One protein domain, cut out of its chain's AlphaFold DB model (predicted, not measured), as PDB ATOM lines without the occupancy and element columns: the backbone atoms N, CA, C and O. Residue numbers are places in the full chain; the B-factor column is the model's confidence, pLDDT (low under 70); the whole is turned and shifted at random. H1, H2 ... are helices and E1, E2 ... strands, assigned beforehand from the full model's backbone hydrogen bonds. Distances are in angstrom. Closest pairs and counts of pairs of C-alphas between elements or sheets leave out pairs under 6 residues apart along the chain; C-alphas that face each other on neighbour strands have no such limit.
ATOM      1  N   CYS A   3      44.830  24.664   9.443       95.56
ATOM      2  CA  CYS A   3      43.432  25.083   9.335       95.56
ATOM      3  C   CYS A   3      42.620  23.948   8.702       95.56
ATOM      4  O   CYS A   3      43.062  23.366   7.710       95.56
ATOM      5  N   PHE A   4      41.448  23.651   9.267       94.38
ATOM      6  CA  PHE A   4      40.430  22.832   8.605       94.38
ATOM      7  C   PHE A   4      39.370  23.714   7.952       94.38
ATOM      8  O   PHE A   4      39.154  23.635   6.745       94.38
ATOM      9  N   HIS A   5      38.710  24.556   8.753       97.75
ATOM     10  CA  HIS A   5      37.533  25.297   8.323       97.75
ATOM     11  C   HIS A   5      37.790  26.800   8.262       97.75
ATOM     12  O   HIS A   5      38.203  27.445   9.229       97.75
ATOM     13  N   HIS A   6      37.453  27.367   7.108       98.62
ATOM     14  CA  HIS A   6      37.240  28.797   6.967       98.62
ATOM     15  C   HIS A   6      35.899  29.171   7.610       98.62
ATOM     16  O   HIS A   6      34.933  28.412   7.537       98.62
ATOM     17  N   ILE A   7      35.845  30.351   8.217       98.75
ATOM     18  CA  ILE A   7      34.631  30.908   8.820       98.75
ATOM     19  C   ILE A   7      33.887  31.731   7.764       98.75
ATOM     20  O   ILE A   7      32.733  31.452   7.447       98.75
ATOM     21  N   ASN A   8      34.562  32.743   7.215       98.81
ATOM     22  CA  ASN A   8      34.086  33.586   6.122       98.81
ATOM     23  C   ASN A   8      35.282  34.310   5.482       98.81
ATOM     24  O   ASN A   8      36.343  34.436   6.097       98.81
ATOM     25  N   ALA A   9      35.100  34.832   4.274       98.75
ATOM     26  CA  ALA A   9      36.045  35.752   3.653       98.75
ATOM     27  C   ALA A   9      35.281  36.855   2.924       98.75
ATOM     28  O   ALA A   9      34.232  36.582   2.348       98.75
ATOM     29  N   TYR A  10      35.761  38.095   2.970       98.69
ATOM     30  CA  TYR A  10      35.085  39.223   2.325       98.69
ATOM     31  C   TYR A  10      36.035  40.383   2.038       98.69
ATOM     32  O   TYR A  10      37.051  40.558   2.710       98.69
ATOM     33  N   GLU A  11      35.673  41.211   1.064       98.25
ATOM     34  CA  GLU A  11      36.394  42.443   0.746       98.25
ATOM     35  C   GLU A  11      35.923  43.616   1.616       98.25
ATOM     36  O   GLU A  11      34.734  43.773   1.908       98.25
ATOM     37  N   THR A  12      36.855  44.478   2.014       96.50
ATOM     38  CA  THR A  12      36.577  45.732   2.725       96.50
ATOM     39  C   THR A  12      37.575  46.809   2.323       96.50
ATOM     40  O   THR A  12      38.597  46.519   1.708       96.50
ATOM     41  N   ARG A  13      37.293  48.060   2.691       95.75
ATOM     42  CA  ARG A  13      38.226  49.179   2.529       95.75
ATOM     43  C   ARG A  13      38.787  49.649   3.868       95.75
ATOM     44  O   ARG A  13      38.080  49.587   4.877       95.75
ATOM     45  N   GLY A  14      40.043  50.085   3.860       93.62
ATOM     46  CA  GLY A  14      40.682  50.789   4.973       93.62
ATOM     47  C   GLY A  14      40.298  52.266   5.024       93.62
ATOM     48  O   GLY A  14      39.575  52.767   4.159       93.62
ATOM     49  N   GLU A  15      40.782  52.973   6.046       93.19
ATOM     50  CA  GLU A  15      40.569  54.423   6.193       93.19
ATOM     51  C   GLU A  15      41.255  55.243   5.085       93.19
ATOM     52  O   GLU A  15      40.801  56.333   4.747       93.19
ATOM     53  N   ASP A  16      42.308  54.691   4.485       91.00
ATOM     54  CA  ASP A  16      43.043  55.237   3.336       91.00
ATOM     55  C   ASP A  16      42.368  54.948   1.978       91.00
ATOM     56  O   ASP A  16      42.834  55.410   0.939       91.00
ATOM     57  N   GLY A  17      41.267  54.189   1.971       92.56
ATOM     58  CA  GLY A  17      40.553  53.772   0.767       92.56
ATOM     59  C   GLY A  17      41.104  52.518   0.080       92.56
ATOM     60  O   GLY A  17      40.449  52.044  -0.858       92.56
ATOM     61  N   ASN A  18      42.223  51.951   0.550       92.81
ATOM     62  CA  ASN A  18      42.816  50.725   0.012       92.81
ATOM     63  C   ASN A  18      41.904  49.518   0.236       92.81
ATOM     64  O   ASN A  18      41.149  49.465   1.213       92.81
ATOM     65  N   THR A  19      41.961  48.548  -0.677       96.19
ATOM     66  CA  THR A  19      41.119  47.349  -0.625       96.19
ATOM     67  C   THR A  19      41.850  46.207   0.076       96.19
ATOM     68  O   THR A  19      43.014  45.921  -0.201       96.19
ATOM     69  N   PHE A  20      41.138  45.520   0.963       97.75
ATOM     70  CA  PHE A  20      41.639  44.385   1.725       97.75
ATOM     71  C   PHE A  20      40.706  43.188   1.580       97.75
ATOM     72  O   PHE A  20      39.484  43.339   1.628       97.75
ATOM     73  N   LEU A  21      41.286  41.995   1.504       98.62
ATOM     74  CA  LEU A  21      40.582  40.737   1.718       98.62
ATOM     75  C   LEU A  21      40.724  40.332   3.188       98.62
ATOM     76  O   LEU A  21      41.825  40.081   3.678       98.62
ATOM     77  N   VAL A  22      39.602  40.257   3.895       98.62
ATOM     78  CA  VAL A  22      39.523  39.703   5.249       98.62
ATOM     79  C   VAL A  22      39.257  38.209   5.141       98.62
ATOM     80  O   VAL A  22      38.330  37.801   4.444       98.62
ATOM     81  N   VAL A  23      40.052  37.399   5.837       98.75
ATOM     82  CA  VAL A  23      39.929  35.937   5.864       98.75
ATOM     83  C   VAL A  23      39.886  35.469   7.314       98.75
ATOM     84  O   VAL A  23      40.892  35.510   8.023       98.75
ATOM     85  N   ASP A  24      38.715  35.006   7.741       98.75
ATOM     86  CA  ASP A  24      38.499  34.458   9.076       98.75
ATOM     87  C   ASP A  24      38.542  32.925   9.012       98.75
ATOM     88  O   ASP A  24      37.848  32.306   8.202       98.75
ATOM     89  N   MET A  25      39.361  32.296   9.857       98.50
ATOM     90  CA  MET A  25      39.615  30.850   9.847       98.50
ATOM     91  C   MET A  25      39.766  30.282  11.257       98.50
ATOM     92  O   MET A  25      40.265  30.956  12.155       98.50
ATOM     93  N   CYS A  26      39.404  29.014  11.440       96.75
ATOM     94  CA  CYS A  26      39.736  28.257  12.644       96.75
ATOM     95  C   CYS A  26      41.139  27.644  12.503       96.75
ATOM     96  O   CYS A  26      41.341  26.686  11.756       96.75
ATOM     97  N   CYS A  27      42.112  28.202  13.229       95.81
ATOM     98  CA  CYS A  27      43.535  27.919  13.046       95.81
ATOM     99  C   CYS A  27      44.253  27.505  14.335       95.81
ATOM    100  O   CYS A  27      44.019  28.072  15.401       95.81
ATOM    101  N   SER A  28      45.230  26.611  14.206       92.25
ATOM    102  CA  SER A  28      46.234  26.292  15.229       92.25
ATOM    103  C   SER A  28      47.651  26.479  14.674       92.25
ATOM    104  O   SER A  28      47.861  26.554  13.460       92.25
ATOM    105  N   ASP A  29      48.664  26.557  15.538       91.56
ATOM    106  CA  ASP A  29      50.056  26.666  15.077       91.56
ATOM    107  C   ASP A  29      50.629  25.298  14.691       91.56
ATOM    108  O   ASP A  29      51.428  25.210  13.754       91.56
ATOM    109  N   GLN A  30      50.159  24.240  15.358       88.06
ATOM    110  CA  GLN A  30      50.492  22.837  15.104       88.06
ATOM    111  C   GLN A  30      49.249  22.036  14.694       88.06
ATOM    112  O   GLN A  30      48.140  22.338  15.130       88.06
ATOM    113  N   SER A  31      49.428  20.987  13.887       87.50
ATOM    114  CA  SER A  31      48.316  20.118  13.480       87.50
ATOM    115  C   SER A  31      47.760  19.315  14.669       87.50
ATOM    116  O   SER A  31      48.534  18.627  15.344       87.50
ATOM    117  N   PRO A  32      46.434  19.334  14.911       82.00
ATOM    118  CA  PRO A  32      45.793  18.512  15.932       82.00
ATOM    119  C   PRO A  32      45.407  17.112  15.423       82.00
ATOM    120  O   PRO A  32      44.805  16.349  16.166       82.00
ATOM    121  N   LEU A  33      45.733  16.744  14.174       84.00
ATOM    122  CA  LEU A  33      45.239  15.516  13.525       84.00
ATOM    123  C   LEU A  33      45.514  14.230  14.313       84.00
ATOM    124  O   LEU A  33      44.671  13.339  14.356       84.00
ATOM    125  N   TRP A  34      46.677  14.147  14.958       82.31
ATOM    126  CA  TRP A  34      47.078  12.980  15.744       82.31
ATOM    127  C   TRP A  34      46.150  12.710  16.942       82.31
ATOM    128  O   TRP A  34      46.119  11.583  17.434       82.31
ATOM    129  N   LEU A  35      45.375  13.709  17.383       79.12
ATOM    130  CA  LEU A  35      44.406  13.584  18.472       79.12
ATOM    131  C   LEU A  35      43.132  12.846  18.054       79.12
ATOM    132  O   LEU A  35      42.489  12.251  18.907       79.12
ATOM    133  N   PHE A  36      42.793  12.823  16.764       82.38
ATOM    134  CA  PHE A  36      41.520  12.287  16.267       82.38
ATOM    135  C   PHE A  36      41.552  10.785  15.934       82.38
ATOM    136  O   PHE A  36      40.671  10.286  15.234       82.38
ATOM    137  N   ASN A  37      42.554  10.043  16.412       85.94
ATOM    138  CA  ASN A  37      42.536   8.587  16.289       85.94
ATOM    139  C   ASN A  37      41.475   7.983  17.239       85.94
ATOM    140  O   ASN A  37      41.069   8.594  18.228       85.94
ATOM    141  N   THR A  38      41.005   6.772  16.937       87.56
ATOM    142  CA  THR A  38      39.913   6.147  17.701       87.56
ATOM    143  C   THR A  38      40.304   5.727  19.115       87.56
ATOM    144  O   THR A  38      39.411   5.543  19.932       87.56
ATOM    145  N   GLU A  39      41.593   5.525  19.392       85.94
ATOM    146  CA  GLU A  39      42.083   5.210  20.741       85.94
ATOM    147  C   GLU A  39      41.919   6.441  21.640       85.94
ATOM    148  O   GLU A  39      41.273   6.363  22.678       85.94
ATOM    149  N   ASN A  40      42.369   7.607  21.174       81.44
ATOM    150  CA  ASN A  40      42.260   8.870  21.900       81.44
ATOM    151  C   ASN A  40      40.805   9.312  22.096       81.44
ATOM    152  O   ASN A  40      40.440   9.759  23.176       81.44
ATOM    153  N   LEU A  41      39.959   9.185  21.065       82.50
ATOM    154  CA  LEU A  41      38.546   9.586  21.148       82.50
ATOM    155  C   LEU A  41      37.718   8.696  22.088       82.50
ATOM    156  O   LEU A  41      36.610   9.076  22.461       82.50
ATOM    157  N   ARG A  42      38.226   7.508  22.434       84.31
ATOM    158  CA  ARG A  42      37.602   6.561  23.370       84.31
ATOM    159  C   ARG A  42      38.295   6.525  24.732       84.31
ATOM    160  O   ARG A  42      37.889   5.728  25.571       84.31
ATOM    161  N   ALA A  43      39.336   7.330  24.937       83.00
ATOM    162  CA  ALA A  43      40.002   7.422  26.227       83.00
ATOM    163  C   ALA A  43      39.009   7.920  27.290       83.00
ATOM    164  O   ALA A  43      38.132   8.729  26.998       83.00
ATOM    165  N   GLU A  44      39.148   7.457  28.533       79.88
ATOM    166  CA  GLU A  44      38.254   7.819  29.639       79.88
ATOM    167  C   GLU A  44      39.044   8.105  30.928       79.88
ATOM    168  O   GLU A  44      40.182   7.667  31.117       79.88
ATOM    169  N   GLY A  45      38.439   8.867  31.844       76.31
ATOM    170  CA  GLY A  45      39.016   9.164  33.157       76.31
ATOM    171  C   GLY A  45      40.411   9.801  33.087       76.31
ATOM    172  O   GLY A  45      40.630  10.788  32.386       76.31
ATOM    173  N   LYS A  46      41.370   9.222  33.822       68.56
ATOM    174  CA  LYS A  46      42.743   9.749  33.948       68.56
ATOM    175  C   LYS A  46      43.537   9.732  32.640       68.56
ATOM    176  O   LYS A  46      44.523  10.457  32.524       68.56
ATOM    177  N   GLU A  47      43.141   8.905  31.672       70.31
ATOM    178  CA  GLU A  47      43.787   8.891  30.361       70.31
ATOM    179  C   GLU A  47      43.513  10.199  29.631       70.31
ATOM    180  O   GLU A  47      44.464  10.846  29.232       70.31
ATOM    181  N   ILE A  48      42.268  10.680  29.581       70.00
ATOM    182  CA  ILE A  48      41.956  12.010  29.038       70.00
ATOM    183  C   ILE A  48      42.733  13.108  29.787       70.00
ATOM    184  O   ILE A  48      43.395  13.936  29.164       70.00
ATOM    185  N   GLU A  49      42.739  13.088  31.125       64.06
ATOM    186  CA  GLU A  49      43.394  14.124  31.946       64.06
ATOM    187  C   GLU A  49      44.903  14.279  31.670       64.06
ATOM    188  O   GLU A  49      45.419  15.400  31.652       64.06
ATOM    189  N   ASN A  50      45.611  13.180  31.391       60.81
ATOM    190  CA  ASN A  50      47.045  13.204  31.086       60.81
ATOM    191  C   ASN A  50      47.372  13.822  29.714       60.81
ATOM    192  O   ASN A  50      48.462  14.371  29.520       60.81
ATOM    193  N   TRP A  51      46.436  13.769  28.763       62.19
ATOM    194  CA  TRP A  51      46.579  14.416  27.458       62.19
ATOM    195  C   TRP A  51      46.237  15.908  27.573       62.19
ATOM    196  O   TRP A  51      46.892  16.741  26.943       62.19
ATOM    197  N   ASN A  52      45.291  16.245  28.459       56.69
ATOM    198  CA  ASN A  52      44.795  17.599  28.719       56.69
ATOM    199  C   ASN A  52      45.863  18.546  29.277       56.69
ATOM    200  O   ASN A  52      45.942  19.698  28.858       56.69
ATOM    201  N   PHE A  53      46.718  18.074  30.190       50.03
ATOM    202  CA  PHE A  53      47.751  18.911  30.820       50.03
ATOM    203  C   PHE A  53      48.880  19.339  29.862       50.03
ATOM    204  O   PHE A  53      49.623  20.270  30.166       50.03
ATOM    205  N   ASN A  54      48.999  18.688  28.698       50.59
ATOM    206  CA  ASN A  54      50.078  18.903  27.725       50.59
ATOM    207  C   ASN A  54      49.608  19.534  26.401       50.59
ATOM    208  O   ASN A  54      50.366  19.589  25.416       50.59
ATOM    209  N   LEU A  55      48.363  20.015  26.342       61.41
ATOM    210  CA  LEU A  55      47.905  20.820  25.216       61.41
ATOM    211  C   LEU A  55      48.460  22.240  25.347       61.41
ATOM    212  O   LEU A  55      47.824  23.152  25.865       61.41
ATOM    213  N   ASP A  56      49.690  22.405  24.854       69.94
ATOM    214  CA  ASP A  56      50.282  23.705  24.541       69.94
ATOM    215  C   ASP A  56      49.255  24.564  23.780       69.94
ATOM    216  O   ASP A  56      48.600  24.075  22.854       69.94
ATOM    217  N   ARG A  57      49.144  25.851  24.130       70.38
ATOM    218  CA  ARG A  57      48.294  26.839  23.441       70.38
ATOM    219  C   ARG A  57      48.502  26.824  21.927       70.38
ATOM    220  O   ARG A  57      47.550  27.039  21.188       70.38
ATOM    221  N   LYS A  58      49.705  26.474  21.459       74.50
ATOM    222  CA  LYS A  58      50.028  26.289  20.031       74.50
ATOM    223  C   LYS A  58      49.176  25.226  19.321       74.50
ATOM    224  O   LYS A  58      49.091  25.230  18.093       74.50
ATOM    225  N   LYS A  59      48.567  24.300  20.065       80.00
ATOM    226  CA  LYS A  59      47.695  23.239  19.543       80.00
ATOM    227  C   LYS A  59      46.217  23.629  19.548       80.00
ATOM    228  O   LYS A  59      45.458  23.016  18.805       80.00
ATOM    229  N   LEU A  60      45.802  24.621  20.342       87.06
ATOM    230  CA  LEU A  60      44.404  25.052  20.384       87.06
ATOM    231  C   LEU A  60      43.996  25.633  19.029       87.06
ATOM    232  O   LEU A  60      44.672  26.516  18.493       87.06
ATOM    233  N   VAL A  61      42.884  25.140  18.484       91.69
ATOM    234  CA  VAL A  61      42.306  25.699  17.260       91.69
ATOM    235  C   VAL A  61      41.447  26.891  17.650       91.69
ATOM    236  O   VAL A  61      40.520  26.765  18.450       91.69
ATOM    237  N   ARG A  62      41.790  28.065  17.123       93.56
ATOM    238  CA  ARG A  62      41.180  29.342  17.486       93.56
ATOM    239  C   ARG A  62      40.737  30.113  16.245       93.56
ATOM    240  O   ARG A  62      41.460  30.107  15.249       93.56
ATOM    241  N   PRO A  63      39.592  30.811  16.299       96.56
ATOM    242  CA  PRO A  63      39.170  31.750  15.270       96.56
ATOM    243  C   PRO A  63      40.164  32.913  15.131       96.56
ATOM    244  O   PRO A  63      40.332  33.722  16.050       96.56
ATOM    245  N   ARG A  64      40.830  32.989  13.979       97.56
ATOM    246  CA  ARG A  64      41.836  33.995  13.617       97.56
ATOM    247  C   ARG A  64      41.378  34.771  12.388       97.56
ATOM    248  O   ARG A  64      40.916  34.171  11.421       97.56
ATOM    249  N   ARG A  65      41.572  36.086  12.420       98.50
ATOM    250  CA  ARG A  65      41.375  37.014  11.309       98.50
ATOM    251  C   ARG A  65      42.711  37.377  10.692       98.50
ATOM    252  O   ARG A  65      43.570  37.942  11.366       98.50
ATOM    253  N   TYR A  66      42.853  37.098   9.406       98.62
ATOM    254  CA  TYR A  66      43.938  37.594   8.570       98.62
ATOM    255  C   TYR A  66      43.395  38.695   7.661       98.62
ATOM    256  O   TYR A  66      42.268  38.608   7.175       98.62
ATOM    257  N   VAL A  67      44.193  39.736   7.435       98.44
ATOM    258  CA  VAL A  67      43.841  40.847   6.546       98.44
ATOM    259  C   VAL A  67      44.922  40.967   5.491       98.44
ATOM    260  O   VAL A  67      46.085  41.192   5.813       98.44
ATOM    261  N   ILE A  68      44.529  40.785   4.236       98.19
ATOM    262  CA  ILE A  68      45.431  40.723   3.093       98.19
ATOM    263  C   ILE A  68      45.213  41.989   2.257       98.19
ATOM    264  O   ILE A  68      44.110  42.167   1.734       98.19
ATOM    265  N   PRO A  69      46.208  42.885   2.132       96.19
ATOM    266  CA  PRO A  69      46.114  44.017   1.216       96.19
ATOM    267  C   PRO A  69      46.085  43.501  -0.225       96.19
ATOM    268  O   PRO A  69      46.917  42.676  -0.602       96.19
ATOM    269  N   LEU A  70      45.116  43.959  -1.020       95.38
ATOM    270  CA  LEU A  70      45.040  43.617  -2.447       95.38
ATOM    271  C   LEU A  70      45.890  44.558  -3.303       95.38
ATOM    272  O   LEU A  70      46.411  44.149  -4.337       95.38
ATOM    273  N   ASP A  71      46.065  45.786  -2.822       86.94
ATOM    274  CA  ASP A  71      46.902  46.807  -3.428       86.94
ATOM    275  C   ASP A  71      48.038  47.147  -2.458       86.94
ATOM    276  O   ASP A  71      47.799  47.424  -1.280       86.94
ATOM    277  N   ILE A  72      49.281  47.124  -2.943       86.12
ATOM    278  CA  ILE A  72      50.446  47.605  -2.191       86.12
ATOM    279  C   ILE A  72      50.792  48.989  -2.750       86.12
ATOM    280  O   ILE A  72      51.182  49.076  -3.919       86.12
ATOM    281  N   PRO A  73      50.647  50.072  -1.962       83.19
ATOM    282  CA  PRO A  73      50.993  51.412  -2.414       83.19
ATOM    283  C   PRO A  73      52.454  51.489  -2.863       83.19
ATOM    284  O   PRO A  73      53.344  50.943  -2.211       83.19
ATOM    285  N   SER A  74      52.724  52.192  -3.965       83.62
ATOM    286  CA  SER A  74      54.088  52.346  -4.493       83.62
ATOM    287  C   SER A  74      55.027  53.104  -3.549       83.62
ATOM    288  O   SER A  74      56.243  53.002  -3.671       83.62
ATOM    289  N   ASP A  75      54.459  53.892  -2.639       83.94
ATOM    290  CA  ASP A  75      55.137  54.674  -1.609       83.94
ATOM    291  C   ASP A  75      55.100  54.004  -0.223       83.94
ATOM    292  O   ASP A  75      55.531  54.612   0.759       83.94
ATOM    293  N   ALA A  76      54.616  52.759  -0.126       85.06
ATOM    294  CA  ALA A  76      54.597  52.016   1.125       85.06
ATOM    295  C   ALA A  76      56.015  51.892   1.698       85.06
ATOM    296  O   ALA A  76      56.935  51.383   1.052       85.06
ATOM    297  N   SER A  77      56.197  52.352   2.936       82.88
ATOM    298  CA  SER A  77      57.482  52.231   3.613       82.88
ATOM    299  C   SER A  77      57.755  50.773   3.979       82.88
ATOM    300  O   SER A  77      56.866  50.036   4.413       82.88
ATOM    301  N   GLN A  78      59.005  50.348   3.806       84.12
ATOM    302  CA  GLN A  78      59.448  49.024   4.238       84.12
ATOM    303  C   GLN A  78      59.207  48.854   5.743       84.12
ATOM    304  O   GLN A  78      59.337  49.806   6.515       84.12
ATOM    305  N   GLU A  79      58.838  47.639   6.146       83.62
ATOM    306  CA  GLU A  79      58.494  47.245   7.518       83.62
ATOM    307  C   GLU A  79      57.248  47.939   8.107       83.62
ATOM    308  O   GLU A  79      56.922  47.748   9.284       83.62
ATOM    309  N   SER A  80      56.509  48.716   7.306       86.81
ATOM    310  CA  SER A  80      55.247  49.319   7.739       86.81
ATOM    311  C   SER A  80      54.091  48.324   7.703       86.81
ATOM    312  O   SER A  80      54.041  47.416   6.872       86.81
ATOM    313  N   ASN A  81      53.146  48.497   8.629       94.69
ATOM    314  CA  ASN A  81      51.878  47.782   8.588       94.69
ATOM    315  C   ASN A  81      50.959  48.426   7.542       94.69
ATOM    316  O   ASN A  81      50.553  49.572   7.709       94.69
ATOM    317  N   LEU A  82      50.590  47.658   6.522       95.50
ATOM    318  CA  LEU A  82      49.689  48.065   5.448       95.50
ATOM    319  C   LEU A  82      48.210  48.053   5.868       95.50
ATOM    320  O   LEU A  82      47.373  48.614   5.172       95.50
ATOM    321  N   VAL A  83      47.854  47.399   6.982       96.44
ATOM    322  CA  VAL A  83      46.459  47.316   7.439       96.44
ATOM    323  C   VAL A  83      46.023  48.634   8.074       96.44
ATOM    324  O   VAL A  83      46.470  48.989   9.163       96.44
ATOM    325  N   THR A  84      45.072  49.305   7.428       95.38
ATOM    326  CA  THR A  84      44.487  50.593   7.848       95.38
ATOM    327  C   THR A  84      43.001  50.480   8.209       95.38
ATOM    328  O   THR A  84      42.250  51.456   8.194       95.38
ATOM    329  N   ILE A  85      42.535  49.273   8.539       95.19
ATOM    330  CA  ILE A  85      41.157  49.034   8.981       95.19
ATOM    331  C   ILE A  85      41.022  49.434  10.454       95.19
ATOM    332  O   ILE A  85      41.669  48.856  11.331       95.19
ATOM    333  N   ARG A  86      40.130  50.385  10.748       93.06
ATOM    334  CA  ARG A  86      39.896  50.874  12.113       93.06
ATOM    335  C   ARG A  86      39.548  49.749  13.087       93.06
ATOM    336  O   ARG A  86      38.589  49.012  12.876       93.06
ATOM    337  N   GLY A  87      40.283  49.678  14.195       90.12
ATOM    338  CA  GLY A  87      40.018  48.730  15.284       90.12
ATOM    339  C   GLY A  87      40.444  47.285  15.003       90.12
ATOM    340  O   GLY A  87      40.316  46.452  15.896       90.12
ATOM    341  N   CYS A  88      40.976  46.994  13.814       94.19
ATOM    342  CA  CYS A  88      41.563  45.703  13.481       94.19
ATOM    343  C   CYS A  88      42.972  45.597  14.077       94.19
ATOM    344  O   CYS A  88      43.776  46.521  13.945       94.19
ATOM    345  N   LYS A  89      43.283  44.467  14.717       95.94
ATOM    346  CA  LYS A  89      44.622  44.193  15.274       95.94
ATOM    347  C   LYS A  89      45.510  43.357  14.351       95.94
ATOM    348  O   LYS A  89      46.698  43.221  14.635       95.94
ATOM    349  N   ALA A  90      44.954  42.790  13.278       97.69
ATOM    350  CA  ALA A  90      45.739  42.060  12.291       97.69
ATOM    351  C   ALA A  90      46.697  43.021  11.575       97.69
ATOM    352  O   ALA A  90      46.366  44.191  11.366       97.69
ATOM    353  N   THR A  91      47.869  42.526  11.188       97.88
ATOM    354  CA  THR A  91      48.875  43.326  10.480       97.88
ATOM    355  C   THR A  91      49.337  42.630   9.212       97.88
ATOM    356  O   THR A  91      49.329  41.402   9.138       97.88
ATOM    357  N   ALA A  92      49.758  43.426   8.235       97.50
ATOM    358  CA  ALA A  92      50.385  42.974   7.003       97.50
ATOM    359  C   ALA A  92      51.627  43.836   6.775       97.50
ATOM    360  O   ALA A  92      51.503  45.010   6.437       97.50
ATOM    361  N   LYS A  93      52.816  43.292   7.037       96.19
ATOM    362  CA  LYS A  93      54.080  44.036   6.988       96.19
ATOM    363  C   LYS A  93      54.828  43.751   5.697       96.19
ATOM    364  O   LYS A  93      55.138  42.593   5.431       96.19
ATOM    365  N   LEU A  94      55.115  44.799   4.926       94.06
ATOM    366  CA  LEU A  94      55.905  44.702   3.700       94.06
ATOM    367  C   LEU A  94      57.392  44.569   4.038       94.06
ATOM    368  O   LEU A  94      57.981  45.490   4.601       94.06
ATOM    369  N   SER A  95      58.001  43.452   3.666       90.88
ATOM    370  CA  SER A  95      59.432  43.209   3.826       90.88
ATOM    371  C   SER A  95      60.244  43.764   2.655       90.88
ATOM    372  O   SER A  95      59.728  44.031   1.569       90.88
ATOM    373  N   VAL A  96      61.552  43.929   2.873       87.50
ATOM    374  CA  VAL A  96      62.506  44.468   1.881       87.50
ATOM    375  C   VAL A  96      62.519  43.672   0.568       87.50
ATOM    376  O   VAL A  96      62.740  44.244  -0.497       87.50
ATOM    377  N   ASP A  97      62.272  42.365   0.633       90.19
ATOM    378  CA  ASP A  97      62.233  41.460  -0.522       90.19
ATOM    379  C   ASP A  97      60.889  41.471  -1.277       90.19
ATOM    380  O   ASP A  97      60.713  40.721  -2.236       90.19
ATOM    381  N   GLY A  98      59.945  42.321  -0.858       87.50
ATOM    382  CA  GLY A  98      58.606  42.425  -1.431       87.50
ATOM    383  C   GLY A  98      57.606  41.403  -0.887       87.50
ATOM    384  O   GLY A  98      56.442  41.432  -1.288       87.50
ATOM    385  N   SER A  99      58.014  40.510   0.022       92.31
ATOM    386  CA  SER A  99      57.073  39.634   0.720       92.31
ATOM    387  C   SER A  99      56.222  40.422   1.722       92.31
ATOM    388  O   SER A  99      56.620  41.477   2.214       92.31
ATOM    389  N   VAL A 100      55.019  39.923   2.020       94.75
ATOM    390  CA  VAL A 100      54.125  40.524   3.017       94.75
ATOM    391  C   VAL A 100      53.894  39.520   4.139       94.75
ATOM    392  O   VAL A 100      53.254  38.487   3.938       94.75
ATOM    393  N   SER A 101      54.414  39.824   5.324       95.81
ATOM    394  CA  SER A 101      54.234  38.997   6.517       95.81
ATOM    395  C   SER A 101      52.932  39.358   7.226       95.81
ATOM    396  O   SER A 101      52.697  40.526   7.543       95.81
ATOM    397  N   LEU A 102      52.078  38.364   7.472       97.44
ATOM    398  CA  LEU A 102      50.778  38.559   8.106       97.44
ATOM    399  C   LEU A 102      50.815  38.137   9.572       97.44
ATOM    400  O   LEU A 102      51.146  36.994   9.884       97.44
ATOM    401  N   GLU A 103      50.351  39.021  10.451       97.50
ATOM    402  CA  GLU A 103      49.990  38.665  11.822       97.50
ATOM    403  C   GLU A 103      48.479  38.724  11.975       97.50
ATOM    404  O   GLU A 103      47.825  39.677  11.546       97.50
ATOM    405  N   HIS A 104      47.921  37.690  12.587       97.19
ATOM    406  CA  HIS A 104      46.484  37.567  12.748       97.19
ATOM    407  C   HIS A 104      45.972  38.328  13.966       97.19
ATOM    408  O   HIS A 104      46.684  38.584  14.933       97.19
ATOM    409  N   GLU A 105      44.675  38.591  13.952       96.75
ATOM    410  CA  GLU A 105      43.915  38.986  15.124       96.75
ATOM    411  C   GLU A 105      43.063  37.817  15.619       96.75
ATOM    412  O   GLU A 105      42.423  37.126  14.832       96.75
ATOM    413  N   LEU A 106      43.008  37.594  16.932       95.25
ATOM    414  CA  LEU A 106      42.050  36.648  17.503       95.25
ATOM    415  C   LEU A 106      40.633  37.244  17.466       95.25
ATOM    416  O   LEU A 106      40.410  38.390  17.880       95.25
ATOM    417  N   LEU A 107      39.659  36.452  17.002       95.50
ATOM    418  CA  LEU A 107      38.238  36.829  17.052       95.50
ATOM    419  C   LEU A 107      37.627  36.628  18.444       95.50
ATOM    420  O   LEU A 107      36.558  37.159  18.727       95.50
ATOM    421  N   ILE A 108      38.328  35.913  19.319       91.56
ATOM    422  CA  ILE A 108      38.047  35.861  20.749       91.56
ATOM    423  C   ILE A 108      39.384  35.861  21.505       91.56
ATOM    424  O   ILE A 108      40.173  34.933  21.323       91.56
ATOM    425  N   PRO A 109      39.705  36.927  22.253       85.50
ATOM    426  CA  PRO A 109      40.929  37.028  23.040       85.50
ATOM    427  C   PRO A 109      41.072  35.943  24.115       85.50
ATOM    428  O   PRO A 109      40.086  35.415  24.628       85.50
ATOM    429  N   ASP A 110      42.322  35.631  24.462       82.06
ATOM    430  CA  ASP A 110      42.681  34.600  25.454       82.06
ATOM    431  C   ASP A 110      42.504  35.058  26.906       82.06
ATOM    432  O   ASP A 110      42.552  34.238  27.820       82.06
ATOM    433  N   ASP A 111      42.351  36.362  27.126       80.50
ATOM    434  CA  ASP A 111      42.171  36.978  28.442       80.50
ATOM    435  C   ASP A 111      40.713  36.951  28.925       80.50
ATOM    436  O   ASP A 111      40.441  37.301  30.075       80.50
ATOM    437  N   ILE A 112      39.779  36.480  28.095       77.00
ATOM    438  CA  ILE A 112      38.394  36.255  28.504       77.00
ATOM    439  C   ILE A 112      38.311  34.902  29.226       77.00
ATOM    440  O   ILE A 112      38.618  33.838  28.684       77.00
ATOM    441  N   ALA A 113      37.904  34.927  30.495       73.62
ATOM    442  CA  ALA A 113      37.770  33.711  31.287       73.62
ATOM    443  C   ALA A 113      36.766  32.744  30.635       73.62
ATOM    444  O   ALA A 113      35.659  33.132  30.271       73.62
ATOM    445  N   GLY A 114      37.152  31.473  30.507       73.19
ATOM    446  CA  GLY A 114      36.297  30.433  29.925       73.19
ATOM    447  C   GLY A 114      36.319  30.337  28.396       73.19
ATOM    448  O   GLY A 114      35.667  29.446  27.864       73.19
ATOM    449  N   THR A 115      37.084  31.175  27.685       73.69
ATOM    450  CA  THR A 115      37.192  31.129  26.208       73.69
ATOM    451  C   THR A 115      38.524  30.560  25.712       73.69
ATOM    452  O   THR A 115      38.731  30.395  24.507       73.69
ATOM    453  N   ASN A 116      39.437  30.222  26.630       79.25
ATOM    454  CA  ASN A 116      40.722  29.594  26.321       79.25
ATOM    455  C   ASN A 116      40.559  28.086  26.043       79.25
ATOM    456  O   ASN A 116      41.073  27.236  26.769       79.25
ATOM    457  N   ALA A 117      39.798  27.766  25.002       85.75
ATOM    458  CA  ALA A 117      39.498  26.414  24.556       85.75
ATOM    459  C   ALA A 117      39.512  26.344  23.024       85.75
ATOM    460  O   ALA A 117      39.587  27.366  22.337       85.75
ATOM    461  N   THR A 118      39.458  25.130  22.479       89.62
ATOM    462  CA  THR A 118      39.333  24.948  21.030       89.62
ATOM    463  C   THR A 118      37.945  25.390  20.588       89.62
ATOM    464  O   THR A 118      36.959  24.986  21.200       89.62
ATOM    465  N   ILE A 119      37.878  26.195  19.525       93.31
ATOM    466  CA  ILE A 119      36.632  26.598  18.867       93.31
ATOM    467  C   ILE A 119      36.710  26.208  17.391       93.31
ATOM    468  O   ILE A 119      37.622  26.621  16.671       93.31
ATOM    469  N   GLU A 120      35.743  25.411  16.948       94.00
ATOM    470  CA  GLU A 120      35.739  24.787  15.627       94.00
ATOM    471  C   GLU A 120      34.321  24.570  15.074       94.00
ATOM    472  O   GLU A 120      33.331  24.980  15.683       94.00
ATOM    473  N   LEU A 121      34.228  23.935  13.902       96.06
ATOM    474  CA  LEU A 121      33.011  23.692  13.131       96.06
ATOM    475  C   LEU A 121      32.217  24.991  12.922       96.06
ATOM    476  O   LEU A 121      31.034  25.059  13.275       96.06
ATOM    477  N   PRO A 122      32.864  26.045  12.383       98.00
ATOM    478  CA  PRO A 122      32.259  27.352  12.291       98.00
ATOM    479  C   PRO A 122      31.075  27.341  11.331       98.00
ATOM    480  O   PRO A 122      31.096  26.732  10.261       98.00
ATOM    481  N   ARG A 123      30.039  28.083  11.702       98.62
ATOM    482  CA  ARG A 123      28.879  28.393  10.874       98.62
ATOM    483  C   ARG A 123      28.572  29.878  10.972       98.62
ATOM    484  O   ARG A 123      28.826  30.524  11.983       98.62
ATOM    485  N   ILE A 124      27.974  30.412   9.918       98.81
ATOM    486  CA  ILE A 124      27.438  31.773   9.857       98.81
ATOM    487  C   ILE A 124      26.031  31.716   9.260       98.81
ATOM    488  O   ILE A 124      25.600  30.666   8.772       98.81
ATOM    489  N   ASN A 125      25.322  32.847   9.245       98.44
ATOM    490  CA  ASN A 125      24.145  32.988   8.390       98.44
ATOM    491  C   ASN A 125      24.595  33.093   6.920       98.44
ATOM    492  O   ASN A 125      24.759  34.184   6.371       98.44
ATOM    493  N   TYR A 126      24.880  31.933   6.335       98.38
ATOM    494  CA  TYR A 126      25.620  31.798   5.086       98.38
ATOM    495  C   TYR A 126      24.880  32.413   3.899       98.38
ATOM    496  O   TYR A 126      25.478  33.182   3.152       98.38
ATOM    497  N   ASP A 127      23.572  32.168   3.791       98.56
ATOM    498  CA  ASP A 127      22.741  32.635   2.675       98.56
ATOM    499  C   ASP A 127      22.780  34.161   2.497       98.56
ATOM    500  O   ASP A 127      22.683  34.665   1.380       98.56
ATOM    501  N   TYR A 128      22.958  34.901   3.596       98.12
ATOM    502  CA  TYR A 128      22.942  36.364   3.592       98.12
ATOM    503  C   TYR A 128      24.326  37.006   3.727       98.12
ATOM    504  O   TYR A 128      24.505  38.143   3.288       98.12
ATOM    505  N   TYR A 129      25.298  36.318   4.336       98.56
ATOM    506  CA  TYR A 129      26.574  36.927   4.738       98.56
ATOM    507  C   TYR A 129      27.830  36.215   4.229       98.56
ATOM    508  O   TYR A 129      28.931  36.725   4.442       98.56
ATOM    509  N   ASN A 130      27.712  35.081   3.537       98.56
ATOM    510  CA  ASN A 130      28.870  34.488   2.874       98.56
ATOM    511  C   ASN A 130      29.466  35.463   1.850       98.56
ATOM    512  O   ASN A 130      28.732  36.069   1.065       98.56
ATOM    513  N   GLY A 131      30.790  35.627   1.856       98.44
ATOM    514  CA  GLY A 131      31.463  36.554   0.944       98.44
ATOM    515  C   GLY A 131      31.311  38.032   1.326       98.44
ATOM    516  O   GLY A 131      31.735  38.907   0.573       98.44
ATOM    517  N   ARG A 132      30.647  38.344   2.448       98.50
ATOM    518  CA  ARG A 132      30.255  39.708   2.837       98.50
ATOM    519  C   ARG A 132      30.657  40.010   4.276       98.50
ATOM    520  O   ARG A 132      30.767  39.108   5.106       98.50
ATOM    521  N   LYS A 133      30.816  41.303   4.591       97.75
ATOM    522  CA  LYS A 133      31.041  41.752   5.969       97.75
ATOM    523  C   LYS A 133      29.918  41.234   6.872       97.75
ATOM    524  O   LYS A 133      28.740  41.356   6.543       97.75
ATOM    525  N   TYR A 134      30.300  40.664   8.007       98.25
ATOM    526  CA  TYR A 134      29.411  39.952   8.917       98.25
ATOM    527  C   TYR A 134      29.798  40.241  10.370       98.25
ATOM    528  O   TYR A 134      30.879  40.759  10.639       98.25
ATOM    529  N   ASN A 135      28.904  39.926  11.307       97.38
ATOM    530  CA  ASN A 135      29.121  40.215  12.727       97.38
ATOM    531  C   ASN A 135      29.187  38.978  13.609       97.38
ATOM    532  O   ASN A 135      29.738  39.072  14.696       97.38
ATOM    533  N   TYR A 136      28.627  37.848  13.182       98.38
ATOM    534  CA  TYR A 136      28.468  36.690  14.055       98.38
ATOM    535  C   TYR A 136      28.942  35.408  13.393       98.38
ATOM    536  O   TYR A 136      28.510  35.090  12.284       98.38
ATOM    537  N   MET A 137      29.743  34.649  14.133       98.25
ATOM    538  CA  MET A 137      29.972  33.231  13.885       98.25
ATOM    539  C   MET A 137      29.360  32.387  15.004       98.25
ATOM    540  O   MET A 137      29.174  32.852  16.128       98.25
ATOM    541  N   TYR A 138      29.071  31.139  14.677       98.06
ATOM    542  CA  TYR A 138      28.620  30.088  15.577       98.06
ATOM    543  C   TYR A 138      29.590  28.920  15.458       98.06
ATOM    544  O   TYR A 138      30.171  28.730  14.393       98.06
ATOM    545  N   GLY A 139      29.762  28.126  16.503       95.94
ATOM    546  CA  GLY A 139      30.632  26.955  16.446       95.94
ATOM    547  C   GLY A 139      30.472  26.065  17.663       95.94
ATOM    548  O   GLY A 139      29.601  26.293  18.508       95.94
ATOM    549  N   VAL A 140      31.338  25.065  17.750       93.88
ATOM    550  CA  VAL A 140      31.492  24.241  18.946       93.88
ATOM    551  C   VAL A 140      32.744  24.669  19.693       93.88
ATOM    552  O   VAL A 140      33.790  24.894  19.083       93.88
ATOM    553  N   GLN A 141      32.628  24.782  21.008       90.75
ATOM    554  CA  GLN A 141      33.752  24.908  21.917       90.75
ATOM    555  C   GLN A 141      33.940  23.578  22.641       90.75
ATOM    556  O   GLN A 141      32.973  22.883  22.952       90.75
ATOM    557  N   GLY A 142      35.193  23.219  22.882       82.06
ATOM    558  CA  GLY A 142      35.528  22.031  23.645       82.06
ATOM    559  C   GLY A 142      36.868  22.173  24.330       82.06
ATOM    560  O   GLY A 142      37.869  22.556  23.707       82.06
ATOM    561  N   ALA A 143      36.908  21.812  25.608       69.06
ATOM    562  CA  ALA A 143      38.166  21.393  26.197       69.06
ATOM    563  C   ALA A 143      38.616  20.108  25.480       69.06
ATOM    564  O   ALA A 143      37.821  19.209  25.218       69.06
ATOM    565  N   ASN A 144      39.906  19.999  25.162       65.38
ATOM    566  CA  ASN A 144      40.496  18.722  24.736       65.38
ATOM    567  C   ASN A 144      39.946  18.160  23.410       65.38
ATOM    568  O   ASN A 144      39.942  16.951  23.213       65.38
ATOM    569  N   PHE A 145      39.493  19.029  22.496       66.06
ATOM    570  CA  PHE A 145      38.925  18.666  21.181       66.06
ATOM    571  C   PHE A 145      37.619  17.865  21.222       66.06
ATOM    572  O   PHE A 145      37.048  17.596  20.165       66.06
ATOM    573  N   LEU A 146      37.115  17.538  22.413       78.00
ATOM    574  CA  LEU A 146      35.781  16.995  22.607       78.00
ATOM    575  C   LEU A 146      34.821  18.176  22.786       78.00
ATOM    576  O   LEU A 146      34.909  18.878  23.794       78.00
ATOM    577  N   PRO A 147      33.950  18.455  21.804       82.44
ATOM    578  CA  PRO A 147      33.031  19.576  21.900       82.44
ATOM    579  C   PRO A 147      31.986  19.306  22.984       82.44
ATOM    580  O   PRO A 147      31.268  18.308  22.923       82.44
ATOM    581  N   ASP A 148      31.882  20.212  23.950       87.19
ATOM    582  CA  ASP A 148      30.924  20.148  25.057       87.19
ATOM    583  C   ASP A 148      30.017  21.386  25.127       87.19
ATOM    584  O   ASP A 148      29.019  21.390  25.850       87.19
ATOM    585  N   GLN A 149      30.325  22.426  24.347       91.06
ATOM    586  CA  GLN A 149      29.622  23.704  24.365       91.06
ATOM    587  C   GLN A 149      29.329  24.214  22.952       91.06
ATOM    588  O   GLN A 149      30.094  24.013  22.010       91.06
ATOM    589  N   LEU A 150      28.213  24.931  22.811       94.50
ATOM    590  CA  LEU A 150      27.929  25.751  21.636       94.50
ATOM    591  C   LEU A 150      28.335  27.190  21.926       94.50
ATOM    592  O   LEU A 150      28.046  27.711  23.002       94.50
ATOM    593  N   VAL A 151      28.945  27.844  20.941       93.88
ATOM    594  CA  VAL A 151      29.358  29.244  21.052       93.88
ATOM    595  C   VAL A 151      28.763  30.093  19.944       93.88
ATOM    596  O   VAL A 151      28.557  29.643  18.816       93.88
ATOM    597  N   LYS A 152      28.520  31.357  20.282       96.44
ATOM    598  CA  LYS A 152      28.226  32.442  19.353       96.44
ATOM    599  C   LYS A 152      29.217  33.555  19.654       96.44
ATOM    600  O   LYS A 152      29.305  33.961  20.802       96.44
ATOM    601  N   ILE A 153      29.922  34.034  18.637       95.69
ATOM    602  CA  ILE A 153      30.974  35.043  18.787       95.69
ATOM    603  C   ILE A 153      30.640  36.231  17.900       95.69
ATOM    604  O   ILE A 153      30.394  36.072  16.699       95.69
ATOM    605  N   ASN A 154      30.652  37.425  18.482       96.44
ATOM    606  CA  ASN A 154      30.676  38.671  17.743       96.44
ATOM    607  C   ASN A 154      32.097  38.936  17.234       96.44
ATOM    608  O   ASN A 154      32.975  39.309  18.003       96.44
ATOM    609  N   VAL A 155      32.331  38.791  15.933       96.00
ATOM    610  CA  VAL A 155      33.687  38.854  15.355       96.00
ATOM    611  C   VAL A 155      34.282  40.265  15.343       96.00
ATOM    612  O   VAL A 155      35.490  40.419  15.204       96.00
TER     613      VAL A 155
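This is residues 3 to 155 of the 159 residues of an uncharacterized protein of Ciona savignyi (UniProt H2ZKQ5). Two twisted three-stranded sheets, E1 E2 E3 and E6 E7 E8, lie partly face to face as a loose sandwich. Beyond one end of it lie the short helices H1, H2 and H3; at the other end are the small hairpin E4 E5, beside E3, and the loop of residues 70 to 90. The printed part has 153 residues, with the order E1 E2 H1 H2 H3 E3 E4 E5 E6 H4 E7 E8; each sheet is antiparallel. The class is mixed, helices and strands, with under half of the residues in named elements. The whole is only just compact, close to loose, with a radius of gyration of the C-alphas of 17.9 A, and elongated, spanning 59 by 38 by 27 A.

Start with E1, residues 3 to 13, and E2, residues 19 to 28, a hairpin; look at N 10 and O 22, 3.0 A apart. E1 bends by 58 degrees at residue 7 and E2 by 57 degrees at residue 25. E3, residues 62 to 69, is E2's other neighbour, antiparallel, with N 23 and O 66 at 2.9 A. H1, residues 33 to 36, H2, residues 38 to 41, and H3, residues 46 to 52, are not on this sheet. The hairpin of E4, residues 91 to 94, and E5, residues 100 to 103, has N 93 and O 101 at 2.8 A; the closest C-alphas of E3 and E4 are those of Ile 68 and Ala 92, 6.7 A apart. Next find E6, residues 118 to 123, E7, residues 136 to 142, and E8, residues 149 to 154: N 120 and O 140 are 2.9 A apart, N 141 and O 149 2.8 A. The two three-stranded sheets form a sandwich, two sheets face to face, their best planes 19 degrees apart; the closest C-alphas of E1 and E6 are those of Ile 7 and Pro 122, at 5.5 A. H4, residues 126 to 129, only grazes the sheet E1 E2 E3. H3 has 2 of 3 O i to N i+4 pairs within hydrogen-bond range; H1, H2 and H4 are too short for one.

Find C-alpha 3 at (43.432, 25.083, 9.335), where E1 begins its 25.6 A. E2 measures 26.8 A, E3 22.5 A, E7 18.9 A, E8 16.4 A and E6 15.0 A. E8 ends at C-alpha 154, (30.676, 38.671, 17.743).

The farthest C-alphas, Gly 45 and Asp 75, are 59.5 A apart. The printed part has no cut; the links E3 to E4 and E5 to E6 are long. Residues 46, 49 to 56 and 143 to 145 have pLDDT under 70.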